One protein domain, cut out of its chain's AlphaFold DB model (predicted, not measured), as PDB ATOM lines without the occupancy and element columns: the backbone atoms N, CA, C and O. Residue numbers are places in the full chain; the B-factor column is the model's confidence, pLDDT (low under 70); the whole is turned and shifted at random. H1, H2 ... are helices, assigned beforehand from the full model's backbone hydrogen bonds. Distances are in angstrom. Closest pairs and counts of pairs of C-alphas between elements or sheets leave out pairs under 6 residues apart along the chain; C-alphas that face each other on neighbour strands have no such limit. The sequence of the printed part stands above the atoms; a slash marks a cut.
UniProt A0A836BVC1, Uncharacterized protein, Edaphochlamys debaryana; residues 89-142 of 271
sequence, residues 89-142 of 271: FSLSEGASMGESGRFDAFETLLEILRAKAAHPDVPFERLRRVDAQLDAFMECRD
ATOM      1  N   PHE A  89     -25.528  57.825 -12.017       88.12
ATOM      2  CA  PHE A  89     -25.056  58.567 -13.187       88.12
ATOM      3  C   PHE A  89     -23.531  58.683 -13.124       88.12
ATOM      4  O   PHE A  89     -23.006  59.086 -12.079       88.12
ATOM      5  N   SER A  90     -22.825  58.395 -14.218       84.25
ATOM      6  CA  SER A  90     -21.374  58.590 -14.271       84.25
ATOM      7  C   SER A  90     -21.040  60.076 -14.133       84.25
ATOM      8  O   SER A  90     -21.490  60.935 -14.896       84.25
ATOM      9  N   LEU A  91     -20.236  60.395 -13.121       76.31
ATOM     10  CA  LEU A  91     -19.798  61.761 -12.848       76.31
ATOM     11  C   LEU A  91     -18.588  62.113 -13.721       76.31
ATOM     12  O   LEU A  91     -17.814  61.247 -14.120       76.31
ATOM     13  N   SER A  92     -18.358  63.408 -13.951       63.59
ATOM     14  CA  SER A  92     -17.179  63.884 -14.692       63.59
ATOM     15  C   SER A  92     -15.849  63.450 -14.060       63.59
ATOM     16  O   SER A  92     -14.860  63.275 -14.768       63.59
ATOM     17  N   GLU A  93     -15.828  63.236 -12.742       60.81
ATOM     18  CA  GLU A  93     -14.686  62.665 -12.022       60.81
ATOM     19  C   GLU A  93     -14.534  61.159 -12.305       60.81
ATOM     20  O   GLU A  93     -13.432  60.729 -12.634       60.81
ATOM     21  N   GLY A  94     -15.628  60.387 -12.320       64.12
ATOM     22  CA  GLY A  94     -15.634  58.966 -12.703       64.12
ATOM     23  C   GLY A  94     -15.159  58.739 -14.143       64.12
ATOM     24  O   GLY A  94     -14.241  57.952 -14.380       64.12
ATOM     25  N   ALA A  95     -15.659  59.537 -15.091       60.84
ATOM     26  CA  ALA A  95     -15.168  59.549 -16.472       60.84
ATOM     27  C   ALA A  95     -13.664  59.897 -16.563       60.84
ATOM     28  O   ALA A  95     -12.938  59.327 -17.375       60.84
ATOM     29  N   SER A  96     -13.155  60.781 -15.692       54.22
ATOM     30  CA  SER A  96     -11.713  61.082 -15.612       54.22
ATOM     31  C   SER A  96     -10.874  59.960 -14.979       54.22
ATOM     32  O   SER A  96      -9.660  59.914 -15.181       54.22
ATOM     33  N   MET A  97     -11.516  59.044 -14.248       60.34
ATOM     34  CA  MET A  97     -10.918  57.835 -13.674       60.34
ATOM     35  C   MET A  97     -11.084  56.593 -14.569       60.34
ATOM     36  O   MET A  97     -10.558  55.534 -14.227       60.34
ATOM     37  N   GLY A  98     -11.741  56.723 -15.729       60.56
ATOM     38  CA  GLY A  98     -11.895  55.649 -16.713       60.56
ATOM     39  C   GLY A  98     -13.205  54.860 -16.630       60.56
ATOM     40  O   GLY A  98     -13.287  53.794 -17.233       60.56
ATOM     41  N   GLU A  99     -14.227  55.355 -15.923       71.19
ATOM     42  CA  GLU A  99     -15.594  54.848 -16.109       71.19
ATOM     43  C   GLU A  99     -16.055  55.118 -17.548       71.19
ATOM     44  O   GLU A  99     -15.951  56.242 -18.039       71.19
ATOM     45  N   SER A 100     -16.590  54.098 -18.224       76.50
ATOM     46  CA  SER A 100     -17.105  54.227 -19.594       76.50
ATOM     47  C   SER A 100     -18.495  54.865 -19.672       76.50
ATOM     48  O   SER A 100     -18.914  55.260 -20.755       76.50
ATOM     49  N   GLY A 101     -19.240  54.903 -18.561       84.06
ATOM     50  CA  GLY A 101     -20.667  55.247 -18.537       84.06
ATOM     51  C   GLY A 101     -21.587  54.202 -19.191       84.06
ATOM     52  O   GLY A 101     -22.801  54.347 -19.127       84.06
ATOM     53  N   ARG A 102     -21.037  53.123 -19.774       87.88
ATOM     54  CA  ARG A 102     -21.750  52.148 -20.627       87.88
ATOM     55  C   ARG A 102     -23.015  51.556 -20.003       87.88
ATOM     56  O   ARG A 102     -23.945  51.244 -20.741       87.88
ATOM     57  N   PHE A 103     -23.013  51.386 -18.681       91.56
ATOM     58  CA  PHE A 103     -24.075  50.771 -17.880       91.56
ATOM     59  C   PHE A 103     -24.650  51.725 -16.820       91.56
ATOM     60  O   PHE A 103     -25.270  51.268 -15.861       91.56
ATOM     61  N   ASP A 104     -24.412  53.034 -16.942       91.69
ATOM     62  CA  ASP A 104     -24.827  54.019 -15.939       91.69
ATOM     63  C   ASP A 104     -26.363  54.197 -15.886       91.69
ATOM     64  O   ASP A 104     -27.119  53.624 -16.678       91.69
ATOM     65  N   ALA A 105     -26.854  54.992 -14.936       92.06
ATOM     66  CA  ALA A 105     -28.284  55.247 -14.769       92.06
ATOM     67  C   ALA A 105     -28.955  55.948 -15.972       92.06
ATOM     68  O   ALA A 105     -30.171  55.825 -16.127       92.06
ATOM     69  N   PHE A 106     -28.217  56.670 -16.822       92.31
ATOM     70  CA  PHE A 106     -28.754  57.267 -18.048       92.31
ATOM     71  C   PHE A 106     -28.904  56.210 -19.147       92.31
ATOM     72  O   PHE A 106     -30.015  56.022 -19.648       92.31
ATOM     73  N   GLU A 107     -27.845  55.457 -19.453       93.31
ATOM     74  CA  GLU A 107     -27.898  54.385 -20.462       93.31
ATOM     75  C   GLU A 107     -28.879  53.272 -20.058       93.31
ATOM     76  O   GLU A 107     -29.636  52.770 -20.887       93.31
ATOM     77  N   THR A 108     -28.983  52.968 -18.760       94.62
ATOM     78  CA  THR A 108     -29.974  52.018 -18.222       94.62
ATOM     79  C   THR A 108     -31.410  52.468 -18.493       94.62
ATOM     80  O   THR A 108     -32.265  51.658 -18.855       94.62
ATOM     81  N   LEU A 109     -31.698  53.767 -18.354       95.25
ATOM     82  CA  LEU A 109     -33.013  54.310 -18.691       95.25
ATOM     83  C   LEU A 109     -33.265  54.282 -20.204       95.25
ATOM     84  O   LEU A 109     -34.390  53.983 -20.612       95.25
ATOM     85  N   LEU A 110     -32.250  54.541 -21.036       95.56
ATOM     86  CA  LEU A 110     -32.376  54.456 -22.495       95.56
ATOM     87  C   LEU A 110     -32.638  53.024 -22.978       95.56
ATOM     88  O   LEU A 110     -33.560  52.826 -23.765       95.56
ATOM     89  N   GLU A 111     -31.909  52.025 -22.480       95.81
ATOM     90  CA  GLU A 111     -32.103  50.612 -22.842       95.81
ATOM     91  C   GLU A 111     -33.481  50.085 -22.421       95.81
ATOM     92  O   GLU A 111     -34.181  49.454 -23.217       95.81
ATOM     93  N   ILE A 112     -33.944  50.428 -21.213       95.88
ATOM     94  CA  ILE A 112     -35.303  50.087 -20.765       95.88
ATOM     95  C   ILE A 112     -36.364  50.753 -21.661       95.88
ATOM     96  O   ILE A 112     -37.373  50.126 -21.992       95.88
ATOM     97  N   LEU A 113     -36.162  52.008 -22.078       96.38
ATOM     98  CA  LEU A 113     -37.089  52.706 -22.976       96.38
ATOM     99  C   LEU A 113     -37.049  52.151 -24.410       96.38
ATOM    100  O   LEU A 113     -38.112  51.999 -25.014       96.38
ATOM    101  N   ARG A 114     -35.869  51.783 -24.930       97.25
ATOM    102  CA  ARG A 114     -35.693  51.103 -26.224       97.25
ATOM    103  C   ARG A 114     -36.447  49.777 -26.238       97.25
ATOM    104  O   ARG A 114     -37.255  49.558 -27.138       97.25
ATOM    105  N   ALA A 115     -36.238  48.931 -25.231       97.19
ATOM    106  CA  ALA A 115     -36.914  47.644 -25.124       97.19
ATOM    107  C   ALA A 115     -38.443  47.811 -25.067       97.19
ATOM    108  O   ALA A 115     -39.172  47.144 -25.800       97.19
ATOM    109  N   LYS A 116     -38.950  48.768 -24.273       96.75
ATOM    110  CA  LYS A 116     -40.391  49.089 -24.225       96.75
ATOM    111  C   LYS A 116     -40.949  49.590 -25.562       96.75
ATOM    112  O   LYS A 116     -42.108  49.324 -25.857       96.75
ATOM    113  N   ALA A 117     -40.155  50.308 -26.357       97.38
ATOM    114  CA  ALA A 117     -40.554  50.761 -27.690       97.38
ATOM    115  C   ALA A 117     -40.524  49.629 -28.738       97.38
ATOM    116  O   ALA A 117     -41.353  49.622 -29.644       97.38
ATOM    117  N   ALA A 118     -39.606  48.665 -28.601       97.69
ATOM    118  CA  ALA A 118     -39.524  47.475 -29.451       97.69
ATOM    119  C   ALA A 118     -40.611  46.427 -29.134       97.69
ATOM    120  O   ALA A 118     -41.032  45.683 -30.019       97.69
ATOM    121  N   HIS A 119     -41.085  46.384 -27.885       97.38
ATOM    122  CA  HIS A 119     -42.024  45.378 -27.381       97.38
ATOM    123  C   HIS A 119     -43.256  46.009 -26.687       97.38
ATOM    124  O   HIS A 119     -43.491  45.745 -25.504       97.38
ATOM    125  N   PRO A 120     -44.066  46.829 -27.390       96.38
ATOM    126  CA  PRO A 120     -45.137  47.626 -26.775       96.38
ATOM    127  C   PRO A 120     -46.246  46.788 -26.114       96.38
ATOM    128  O   PRO A 120     -46.795  47.202 -25.095       96.38
ATOM    129  N   ASP A 121     -46.546  45.603 -26.651       97.19
ATOM    130  CA  ASP A 121     -47.578  44.691 -26.130       97.19
ATOM    131  C   ASP A 121     -47.075  43.763 -25.003       97.19
ATOM    132  O   ASP A 121     -47.819  42.913 -24.501       97.19
ATOM    133  N   VAL A 122     -45.802  43.875 -24.602       96.38
ATOM    134  CA  VAL A 122     -45.193  42.997 -23.593       96.38
ATOM    135  C   VAL A 122     -45.252  43.654 -22.207       96.38
ATOM    136  O   VAL A 122     -44.663  44.716 -22.007       96.38
ATOM    137  N   PRO A 123     -45.901  43.016 -21.208       95.50
ATOM    138  CA  PRO A 123     -45.881  43.480 -19.822       95.50
ATOM    139  C   PRO A 123     -44.452  43.631 -19.293       95.50
ATOM    140  O   PRO A 123     -43.581  42.807 -19.589       95.50
ATOM    141  N   PHE A 124     -44.219  44.669 -18.489       92.06
ATOM    142  CA  PHE A 124     -42.890  45.078 -18.025       92.06
ATOM    143  C   PHE A 124     -42.151  43.950 -17.280       92.06
ATOM    144  O   PHE A 124     -40.944  43.778 -17.433       92.06
ATOM    145  N   GLU A 125     -42.904  43.095 -16.589       93.19
ATOM    146  CA  GLU A 125     -42.473  41.900 -15.852       93.19
ATOM    147  C   GLU A 125     -41.853  40.815 -16.746       93.19
ATOM    148  O   GLU A 125     -41.161  39.919 -16.261       93.19
ATOM    149  N   ARG A 126     -42.116  40.867 -18.056       95.25
ATOM    150  CA  ARG A 126     -41.606  39.917 -19.054       95.25
ATOM    151  C   ARG A 126     -40.618  40.546 -20.031       95.25
ATOM    152  O   ARG A 126     -40.005  39.805 -20.791       95.25
ATOM    153  N   LEU A 127     -40.430  41.867 -19.998       95.06
ATOM    154  CA  LEU A 127     -39.658  42.608 -20.997       95.06
ATOM    155  C   LEU A 127     -38.214  42.100 -21.128       95.06
ATOM    156  O   LEU A 127     -37.780  41.741 -22.220       95.06
ATOM    157  N   ARG A 128     -37.506  41.957 -20.003       94.75
ATOM    158  CA  ARG A 128     -36.142  41.405 -19.977       94.75
ATOM    159  C   ARG A 128     -36.054  39.961 -20.501       94.75
ATOM    160  O   ARG A 128     -35.018  39.557 -21.000       94.75
ATOM    161  N   ARG A 129     -37.137  39.176 -20.442       94.62
ATOM    162  CA  ARG A 129     -37.155  37.788 -20.951       94.62
ATOM    163  C   ARG A 129     -37.383  37.684 -22.461       94.62
ATOM    164  O   ARG A 129     -37.277  36.582 -22.992       94.62
ATOM    165  N   VAL A 130     -37.753  38.779 -23.133       96.38
ATOM    166  CA  VAL A 130     -37.969  38.810 -24.592       96.38
ATOM    167  C   VAL A 130     -36.933  39.663 -25.324       96.38
ATOM    168  O   VAL A 130     -36.620  39.369 -26.475       96.38
ATOM    169  N   ASP A 131     -36.375  40.674 -24.657       96.62
ATOM    170  CA  ASP A 131     -35.350  41.562 -25.198       96.62
ATOM    171  C   ASP A 131     -33.957  41.119 -24.720       96.62
ATOM    172  O   ASP A 131     -33.515  41.444 -23.617       96.62
ATOM    173  N   ALA A 132     -33.264  40.343 -25.557       94.88
ATOM    174  CA  ALA A 132     -31.950  39.784 -25.227       94.88
ATOM    175  C   ALA A 132     -30.841  40.850 -25.091       94.88
ATOM    176  O   ALA A 132     -29.853  40.615 -24.395       94.88
ATOM    177  N   GLN A 133     -31.006  42.022 -25.718       94.81
ATOM    178  CA  GLN A 133     -30.086  43.152 -25.558       94.81
ATOM    179  C   GLN A 133     -30.235  43.765 -24.160       94.81
ATOM    180  O   GLN A 133     -29.230  43.990 -23.488       94.81
ATOM    181  N   LEU A 134     -31.472  43.957 -23.688       95.31
ATOM    182  CA  LEU A 134     -31.746  44.407 -22.324       95.31
ATOM    183  C   LEU A 134     -31.253  43.383 -21.292       95.31
ATOM    184  O   LEU A 134     -30.680  43.779 -20.284       95.31
ATOM    185  N   ASP A 135     -31.437  42.081 -21.523       95.19
ATOM    186  CA  ASP A 135     -30.929  41.053 -20.604       95.19
ATOM    187  C   ASP A 135     -29.398  41.064 -20.481       95.19
ATOM    188  O   ASP A 135     -28.875  41.108 -19.368       95.19
ATOM    189  N   ALA A 136     -28.678  41.105 -21.608       94.38
ATOM    190  CA  ALA A 136     -27.220  41.211 -21.612       94.38
ATOM    191  C   ALA A 136     -26.730  42.504 -20.938       94.38
ATOM    192  O   ALA A 136     -25.836  42.457 -20.088       94.38
ATOM    193  N   PHE A 137     -27.363  43.637 -21.253       94.69
ATOM    194  CA  PHE A 137     -27.059  44.929 -20.646       94.69
ATOM    195  C   PHE A 137     -27.245  44.914 -19.122       94.69
ATOM    196  O   PHE A 137     -26.370  45.378 -18.396       94.69
ATOM    197  N   MET A 138     -28.345  44.335 -18.625       93.94
ATOM    198  CA  MET A 138     -28.670  44.253 -17.192       93.94
ATOM    199  C   MET A 138     -27.825  43.220 -16.414       93.94
ATOM    200  O   MET A 138     -28.023  43.041 -15.209       93.94
ATOM    201  N   GLU A 139     -26.901  42.528 -17.086       92.94
ATOM    202  CA  GLU A 139     -25.822  41.729 -16.481       92.94
ATOM    203  C   GLU A 139     -24.429  42.336 -16.724       92.94
ATOM    204  O   GLU A 139     -23.415  41.708 -16.419       92.94
ATOM    205  N   CYS A 140     -24.371  43.562 -17.251       92.56
ATOM    206  CA  CYS A 140     -23.145  44.266 -17.621       92.56
ATOM    207  C   CYS A 140     -22.265  43.498 -18.631       92.56
ATOM    208  O   CYS A 140     -21.041  43.646 -18.623       92.56
ATOM    209  N   ARG A 141     -22.878  42.685 -19.507       90.88
ATOM    210  CA  ARG A 141     -22.215  42.132 -20.700       90.88
ATOM    211  C   ARG A 141     -22.150  43.218 -21.772       90.88
ATOM    212  O   ARG A 141     -23.174  43.829 -22.077       90.88
ATOM    213  N   ASP A 142     -20.973  43.440 -22.359       74.25
ATOM    214  CA  ASP A 142     -20.801  44.376 -23.475       74.25
ATOM    215  C   ASP A 142     -20.315  43.628 -24.727       74.25
ATOM    216  O   ASP A 142     -19.125  43.302 -24.815       74.25
TER     217      ASP A 142
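What this domain is: This is residues 89 to 142 of the 271 residues of an uncharacterized protein of Edaphochlamys debaryana (UniProt A0A836BVC1). One long helix, H2, has the shorter H4 folded back side by side with it, running the opposite way, while the short H3 sits in the turn between them at the far end of H2. Before H2, a loop that holds H1 sticks out from this body with residues 92 to 98, and this loop and H2, one after the other, make the longest axis. The printed part has 54 residues with four named helices, in the order H1, H2, H3, H4, and no named strand; its class is all helix. The whole is loose, with a radius of gyration of the C-alphas of 12.9 A, and its C-alphas span 41 by 17 by 15 A.

How they stand to each other: H1, residues 92 to 96, touches no helix, and residues 92 to 98 stand free. H2, residues 105 to 118, is apart from H1. H3, residues 124 to 127, only just touches H2, with 3 pairs of C-alphas within 8 A; the closest are those of Ala 115 and Leu 127, 7.1 A apart, and H2 takes part with residues 115 to 116 alone. H4, residues 132 to 137, touches H2, which takes part with residues 111 to 115 alone; the closest C-alphas are those of Glu 111 and Leu 134, 6.2 A apart. H2 and H4 stand at a shallow tilt of 4 degrees and run opposite ways, with their centres 10.5 A apart. H3 and H4 are only just apart, their closest C-alphas being 8.2 A from each other. H1 is apart from H3 and from H4. In H1, H2 and H4 every pair of O i and N i+4 is within hydrogen-bond range; H3 is too short for such a pair, and its one pair of O i and N i+3 is within range.

Where its parts are: H1 runs from Ser 92, C-alpha at (-17.179, 63.884, -14.692), to Ser 96. H2 runs from Ala 105, C-alpha at (-28.284, 55.247, -14.769), to Ala 118 and is 20.1 A long from first to last C-alpha. H3, Phe 124 to Leu 127, measures 5.0 A in the same way. H4 runs for 8.4 A from Ala 132 to Phe 137, whose C-alpha is at (-27.059, 44.929, -20.646).

The domain as a whole: The two C-alphas farthest apart are those of Met 97 and Asp 121, 40.9 A, while those of Phe 89 and Asp 142, the first and last printed, are 18.0 A apart. The printed part has no cut. The link from H1 to H2, 8 residues, is short; those from H2 to H3 and from H3 to H4 are tight, and no link is long. The mean pLDDT of the printed part is 88.3, and the model's confidence is low, under 70, at residues 92 to 98.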